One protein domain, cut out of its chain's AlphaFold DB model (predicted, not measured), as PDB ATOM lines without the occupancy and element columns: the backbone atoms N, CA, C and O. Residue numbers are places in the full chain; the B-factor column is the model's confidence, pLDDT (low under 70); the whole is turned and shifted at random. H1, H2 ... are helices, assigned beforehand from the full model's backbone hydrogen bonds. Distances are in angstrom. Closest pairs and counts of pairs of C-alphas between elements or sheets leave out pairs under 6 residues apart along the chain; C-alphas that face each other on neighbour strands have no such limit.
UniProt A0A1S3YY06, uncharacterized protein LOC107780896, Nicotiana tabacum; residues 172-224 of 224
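Overview. This is residues 172 to 224 of the 224 residues of the protein "uncharacterized protein LOC107780896" of Nicotiana tabacum (UniProt A0A1S3YY06). A long unnamed stretch, residues 172 to 194, folds back into a helix, H1, so that residues 184 to 190 and H1 run side by side in opposite senses; the shorter helix H2 makes a corner with the last part of H1. The turn between stretch and helix sticks out at one end, at residues 191 to 197, of which 195 to 197 belong to H1. The printed part has 53 residues with two named helices, H1 then H2, and no named strand; its class is all helix, though under half of the residues, 22 of 53, are in named elements. It is only just compact, close to loose, with a radius of gyration of the C-alphas of 11.9 A, and elongated, spanning 35 by 21 by 16 A.

Arrangement. Start at Phe 172 and go along residues 172 to 194, whose C-alphas lie 8 to 19 A from the mean of all C-alphas. Next comes H1, residues 195 to 208, and a tight link of 4 residues leads to H2, residues 213 to 220. Look at Met 206 and Leu 216: their C-alphas, the closest of the two helices, are 7.0 A apart, and H1 and H2 are close but not clearly touching. Their lines stand at a steep tilt of 63 degrees, opposite ways. In H1 and H2 every O i to N i+4 pair is within hydrogen-bond range.

Along the chain. Find C-alpha 172 at (248.309, 230.274, 227.433), where the printed part begins. H1 starts at C-alpha 195, (231.729, 210.919, 222.002), and measures 19.9 A to C-alpha 208. H2 starts at Asn 213 and ends at C-alpha 220, (238.149, 223.204, 229.581).

Size, cuts and confidence. The two C-alphas farthest apart, those of Asp 174 and His 192, are 35.8 A apart. The printed part has no cut and ends at residue 224, the chain's last. The mean pLDDT of the printed part is 76.9; look for values under 70 at residues 172 to 180 and 219 to 224.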
ATOM      1  N   PHE A 172     248.750 228.894 227.604       64.38
ATOM      2  CA  PHE A 172     248.309 230.274 227.433       64.38
ATOM      3  C   PHE A 172     248.055 230.961 228.790       64.38
ATOM      4  O   PHE A 172     246.900 231.123 229.198       64.38
ATOM      5  N   PRO A 173     249.106 231.365 229.524       64.88
ATOM      6  CA  PRO A 173     248.953 232.035 230.818       64.88
ATOM      7  C   PRO A 173     248.300 233.427 230.704       64.88
ATOM      8  O   PRO A 173     247.657 233.877 231.650       64.88
ATOM      9  N   ASP A 174     248.403 234.068 229.534       65.62
ATOM     10  CA  ASP A 174     248.012 235.469 229.317       65.62
ATOM     11  C   ASP A 174     246.622 235.658 228.687       65.62
ATOM     12  O   ASP A 174     246.206 236.787 228.416       65.62
ATOM     13  N   VAL A 175     245.877 234.576 228.439       66.31
ATOM     14  CA  VAL A 175     244.535 234.677 227.849       66.31
ATOM     15  C   VAL A 175     243.565 235.205 228.901       66.31
ATOM     16  O   VAL A 175     243.022 234.468 229.725       66.31
ATOM     17  N   GLN A 176     243.357 236.521 228.874       67.62
ATOM     18  CA  GLN A 176     242.313 237.181 229.641       67.62
ATOM     19  C   GLN A 176     240.970 237.003 228.943       67.62
ATOM     20  O   GLN A 176     240.808 237.280 227.754       67.62
ATOM     21  N   LEU A 177     239.995 236.546 229.718       66.25
ATOM     22  CA  LEU A 177     238.620 236.420 229.268       66.25
ATOM     23  C   LEU A 177     238.070 237.819 228.963       66.25
ATOM     24  O   LEU A 177     238.176 238.702 229.822       66.25
ATOM     25  N   PRO A 178     237.462 238.046 227.785       68.69
ATOM     26  CA  PRO A 178     236.802 239.309 227.502       68.69
ATOM     27  C   PRO A 178     235.761 239.624 228.580       68.69
ATOM     28  O   PRO A 178     234.970 238.761 228.975       68.69
ATOM     29  N   ALA A 179     235.745 240.869 229.055       63.91
ATOM     30  CA  ALA A 179     234.765 241.311 230.039       63.91
ATOM     31  C   ALA A 179     233.340 241.118 229.487       63.91
ATOM     32  O   ALA A 179     233.005 241.622 228.417       63.91
ATOM     33  N   GLY A 180     232.506 240.372 230.217       67.31
ATOM     34  CA  GLY A 180     231.130 240.065 229.806       67.31
ATOM     35  C   GLY A 180     230.963 238.780 228.990       67.31
ATOM     36  O   GLY A 180     229.839 238.474 228.595       67.31
ATOM     37  N   PHE A 181     232.028 237.997 228.772       71.50
ATOM     38  CA  PHE A 181     231.893 236.659 228.204       71.50
ATOM     39  C   PHE A 181     231.084 235.762 229.150       71.50
ATOM     40  O   PHE A 181     231.509 235.443 230.262       71.50
ATOM     41  N   MET A 182     229.895 235.362 228.704       70.38
ATOM     42  CA  MET A 182     229.041 234.421 229.419       70.38
ATOM     43  C   MET A 182     229.329 233.013 228.919       70.38
ATOM     44  O   MET A 182     229.187 232.728 227.730       70.38
ATOM     45  N   MET A 183     229.694 232.125 229.840       71.12
ATOM     46  CA  MET A 183     229.868 230.711 229.534       71.12
ATOM     47  C   MET A 183     228.549 230.126 229.005       71.12
ATOM     48  O   MET A 183     227.526 230.213 229.697       71.12
ATOM     49  N   PRO A 184     228.532 229.493 227.819       72.50
ATOM     50  CA  PRO A 184     227.377 228.725 227.393       72.50
ATOM     51  C   PRO A 184     227.126 227.591 228.376       72.50
ATOM     52  O   PRO A 184     228.047 226.911 228.813       72.50
ATOM     53  N   LYS A 185     225.861 227.323 228.691       77.88
ATOM     54  CA  LYS A 185     225.521 226.093 229.407       77.88
ATOM     55  C   LYS A 185     225.768 224.916 228.469       77.88
ATOM     56  O   LYS A 185     225.151 224.851 227.403       77.88
ATOM     57  N   PHE A 186     226.688 224.036 228.831       75.94
ATOM     58  CA  PHE A 186     226.924 222.781 228.129       75.94
ATOM     59  C   PHE A 186     226.238 221.656 228.880       75.94
ATOM     60  O   PHE A 186     226.221 221.649 230.111       75.94
ATOM     61  N   ASP A 187     225.697 220.713 228.126       81.31
ATOM     62  CA  ASP A 187     225.297 219.435 228.687       81.31
ATOM     63  C   ASP A 187     226.574 218.616 228.880       81.31
ATOM     64  O   ASP A 187     227.398 218.522 227.967       81.31
ATOM     65  N   LEU A 188     226.775 218.084 230.084       85.00
ATOM     66  CA  LEU A 188     227.880 217.169 230.367       85.00
ATOM     67  C   LEU A 188     227.668 215.875 229.577       85.00
ATOM     68  O   LEU A 188     226.533 215.424 229.424       85.00
ATOM     69  N   TYR A 189     228.756 215.273 229.095       86.25
ATOM     70  CA  TYR A 189     228.680 213.959 228.467       86.25
ATOM     71  C   TYR A 189     228.204 212.933 229.501       86.25
ATOM     72  O   TYR A 189     228.872 212.702 230.507       86.25
ATOM     73  N   ASP A 190     227.047 212.328 229.257       88.56
ATOM     74  CA  ASP A 190     226.383 211.390 230.170       88.56
ATOM     75  C   ASP A 190     226.898 209.946 230.031       88.56
ATOM     76  O   ASP A 190     226.406 209.036 230.696       88.56
ATOM     77  N   GLY A 191     227.906 209.728 229.181       89.88
ATOM     78  CA  GLY A 191     228.440 208.405 228.869       89.88
ATOM     79  C   GLY A 191     227.660 207.666 227.781       89.88
ATOM     80  O   GLY A 191     228.082 206.582 227.374       89.88
ATOM     81  N   HIS A 192     226.565 208.240 227.282       90.88
ATOM     82  CA  HIS A 192     225.725 207.661 226.245       90.88
ATOM     83  C   HIS A 192     225.842 208.445 224.925       90.88
ATOM     84  O   HIS A 192     225.988 209.663 224.886       90.88
ATOM     85  N   GLY A 193     225.763 207.731 223.799       88.19
ATOM     86  CA  GLY A 193     225.864 208.322 222.459       88.19
ATOM     87  C   GLY A 193     227.281 208.312 221.878       88.19
ATOM     88  O   GLY A 193     228.139 207.554 222.320       88.19
ATOM     89  N   ASP A 194     227.496 209.103 220.822       93.88
ATOM     90  CA  ASP A 194     228.789 209.208 220.138       93.88
ATOM     91  C   ASP A 194     229.663 210.305 220.787       93.88
ATOM     92  O   ASP A 194     229.328 211.493 220.673       93.88
ATOM     93  N   PRO A 195     230.804 209.950 221.417       90.56
ATOM     94  CA  PRO A 195     231.729 210.919 222.002       90.56
ATOM     95  C   PRO A 195     232.242 211.946 220.986       90.56
ATOM     96  O   PRO A 195     232.471 213.108 221.329       90.56
ATOM     97  N   VAL A 196     232.414 211.542 219.722       92.38
ATOM     98  CA  VAL A 196     232.943 212.414 218.668       92.38
ATOM     99  C   VAL A 196     231.898 213.452 218.260       92.38
ATOM    100  O   VAL A 196     232.227 214.632 218.111       92.38
ATOM    101  N   ALA A 197     230.633 213.055 218.112       93.81
ATOM    102  CA  ALA A 197     229.529 213.985 217.899       93.81
ATOM    103  C   ALA A 197     229.364 214.957 219.076       93.81
ATOM    104  O   ALA A 197     229.191 216.157 218.843       93.81
ATOM    105  N   HIS A 198     229.482 214.472 220.318       92.50
ATOM    106  CA  HIS A 198     229.415 215.319 221.511       92.50
ATOM    107  C   HIS A 198     230.521 216.389 221.507       92.50
ATOM    108  O   HIS A 198     230.234 217.584 221.621       92.50
ATOM    109  N   LEU A 199     231.773 215.991 221.257       88.50
ATOM    110  CA  LEU A 199     232.907 216.914 221.159       88.50
ATOM    111  C   LEU A 199     232.739 217.929 220.018       88.50
ATOM    112  O   LEU A 199     233.021 219.118 220.172       88.50
ATOM    113  N   ARG A 200     232.237 217.482 218.862       90.38
ATOM    114  CA  ARG A 200     231.969 218.356 217.711       90.38
ATOM    115  C   ARG A 200     230.888 219.392 218.027       90.38
ATOM    116  O   ARG A 200     231.016 220.550 217.620       90.38
ATOM    117  N   GLY A 201     229.844 218.996 218.754       88.69
ATOM    118  CA  GLY A 201     228.794 219.891 219.241       88.69
ATOM    119  C   GLY A 201     229.340 220.936 220.213       88.69
ATOM    120  O   GLY A 201     229.080 222.129 220.040       88.69
ATOM    121  N   TYR A 202     230.174 220.504 221.163       85.50
ATOM    122  CA  TYR A 202     230.876 221.383 222.100       85.50
ATOM    123  C   TYR A 202     231.713 222.445 221.370       85.50
ATOM    124  O   TYR A 202     231.510 223.646 221.573       85.50
ATOM    125  N   TYR A 203     232.568 222.020 220.432       84.19
ATOM    126  CA  TYR A 203     233.398 222.924 219.630       84.19
ATOM    127  C   TYR A 203     232.561 223.920 218.816       84.19
ATOM    128  O   TYR A 203     232.842 225.119 218.782       84.19
ATOM    129  N   SER A 204     231.485 223.441 218.187       86.06
ATOM    130  CA  SER A 204     230.605 224.276 217.360       86.06
ATOM    131  C   SER A 204     229.898 225.357 218.181       86.06
ATOM    132  O   SER A 204     229.788 226.497 217.729       86.06
ATOM    133  N   LYS A 205     229.464 225.023 219.399       85.00
ATOM    134  CA  LYS A 205     228.802 225.955 220.319       85.00
ATOM    135  C   LYS A 205     229.767 227.013 220.855       85.00
ATOM    136  O   LYS A 205     229.394 228.181 220.925       85.00
ATOM    137  N   MET A 206     231.010 226.633 221.149       78.88
ATOM    138  CA  MET A 206     232.064 227.572 221.553       78.88
ATOM    139  C   MET A 206     232.446 228.531 220.428       78.88
ATOM    140  O   MET A 206     232.520 229.739 220.641       78.88
ATOM    141  N   ARG A 207     232.576 228.026 219.199       82.00
ATOM    142  CA  ARG A 207     232.815 228.876 218.027       82.00
ATOM    143  C   ARG A 207     231.657 229.846 217.761       82.00
ATOM    144  O   ARG A 207     231.894 230.984 217.368       82.00
ATOM    145  N   GLY A 208     230.413 229.420 217.997       80.06
ATOM    146  CA  GLY A 208     229.209 230.234 217.786       80.06
ATOM    147  C   GLY A 208     229.106 231.483 218.668       80.06
ATOM    148  O   GLY A 208     228.409 232.421 218.298       80.06
ATOM    149  N   ILE A 209     229.822 231.528 219.795       76.81
ATOM    150  CA  ILE A 209     229.875 232.695 220.690       76.81
ATOM    151  C   ILE A 209     231.180 233.497 220.560       76.81
ATOM    152  O   ILE A 209     231.535 234.261 221.454       76.81
ATOM    153  N   GLY A 210     231.920 233.304 219.463       73.19
ATOM    154  CA  GLY A 210     233.212 233.958 219.244       73.19
ATOM    155  C   GLY A 210     234.348 233.382 220.092       73.19
ATOM    156  O   GLY A 210     235.376 234.036 220.251       73.19
ATOM    157  N   GLY A 211     234.184 232.177 220.648       73.81
ATOM    158  CA  GLY A 211     235.242 231.500 221.388       73.81
ATOM    159  C   GLY A 211     236.375 231.066 220.461       73.81
ATOM    160  O   GLY A 211     236.142 230.367 219.472       73.81
ATOM    161  N   THR A 212     237.602 231.475 220.784       77.19
ATOM    162  CA  THR A 212     238.813 231.009 220.099       77.19
ATOM    163  C   THR A 212     239.248 229.643 220.632       77.19
ATOM    164  O   THR A 212     238.786 229.188 221.683       77.19
ATOM    165  N   ASN A 213     240.154 228.974 219.914       74.69
ATOM    166  CA  ASN A 213     240.746 227.723 220.391       74.69
ATOM    167  C   ASN A 213     241.503 227.929 221.714       74.69
ATOM    168  O   ASN A 213     241.463 227.041 222.565       74.69
ATOM    169  N   GLU A 214     242.142 229.089 221.922       75.25
ATOM    170  CA  GLU A 214     242.787 229.378 223.207       75.25
ATOM    171  C   GLU A 214     241.751 229.479 224.327       75.25
ATOM    172  O   GLU A 214     241.903 228.842 225.364       75.25
ATOM    173  N   LEU A 215     240.650 230.198 224.088       74.38
ATOM    174  CA  LEU A 215     239.572 230.352 225.060       74.38
ATOM    175  C   LEU A 215     238.971 228.995 225.459       74.38
ATOM    176  O   LEU A 215     238.731 228.731 226.636       74.38
ATOM    177  N   LEU A 216     238.781 228.115 224.474       73.88
ATOM    178  CA  LEU A 216     238.301 226.750 224.664       73.88
ATOM    179  C   LEU A 216     239.205 225.941 225.598       73.88
ATOM    180  O   LEU A 216     238.726 225.348 226.562       73.88
ATOM    181  N   MET A 217     240.509 225.945 225.322       73.50
ATOM    182  CA  MET A 217     241.503 225.215 226.108       73.50
ATOM    183  C   MET A 217     241.619 225.782 227.526       73.50
ATOM    184  O   MET A 217     241.600 225.029 228.501       73.50
ATOM    185  N   THR A 218     241.645 227.111 227.656       71.19
ATOM    186  CA  THR A 218     241.682 227.805 228.946       71.19
ATOM    187  C   THR A 218     240.451 227.495 229.800       71.19
ATOM    188  O   THR A 218     240.580 227.343 231.014       71.19
ATOM    189  N   TYR A 219     239.264 227.344 229.212       69.06
ATOM    190  CA  TYR A 219     238.053 227.013 229.970       69.06
ATOM    191  C   TYR A 219     237.888 225.536 230.288       69.06
ATOM    192  O   TYR A 219     237.499 225.208 231.410       69.06
ATOM    193  N   PHE A 220     238.186 224.647 229.337       68.00
ATOM    194  CA  PHE A 220     238.149 223.204 229.581       68.00
ATOM    195  C   PHE A 220     238.998 222.854 230.800       68.00
ATOM    196  O   PHE A 220     238.570 222.128 231.689       68.00
ATOM    197  N   SER A 221     240.157 223.490 230.901       66.06
ATOM    198  CA  SER A 221     241.053 223.301 232.025       66.06
ATOM    199  C   SER A 221     240.607 223.869 233.375       66.06
ATOM    200  O   SER A 221     241.144 223.473 234.402       66.06
ATOM    201  N   GLN A 222     239.642 224.791 233.384       61.59
ATOM    202  CA  GLN A 222     239.038 225.340 234.603       61.59
ATOM    203  C   GLN A 222     237.753 224.603 235.004       61.59
ATOM    204  O   GLN A 222     237.182 224.904 236.048       61.59
ATOM    205  N   SER A 223     237.262 223.690 234.160       60.28
ATOM    206  CA  SER A 223     235.980 223.001 234.350       60.28
ATOM    207  C   SER A 223     236.104 221.667 235.106       60.28
ATOM    208  O   SER A 223     235.118 220.934 235.175       60.28
ATOM    209  N   PHE A 224     237.280 221.363 235.672       48.03
ATOM    210  CA  PHE A 224     237.565 220.179 236.492       48.03
ATOM    211  C   PHE A 224     238.155 220.573 237.845       48.03
ATOM    212  O   PHE A 224     238.990 221.506 237.871       48.03
TER     213      PHE A 224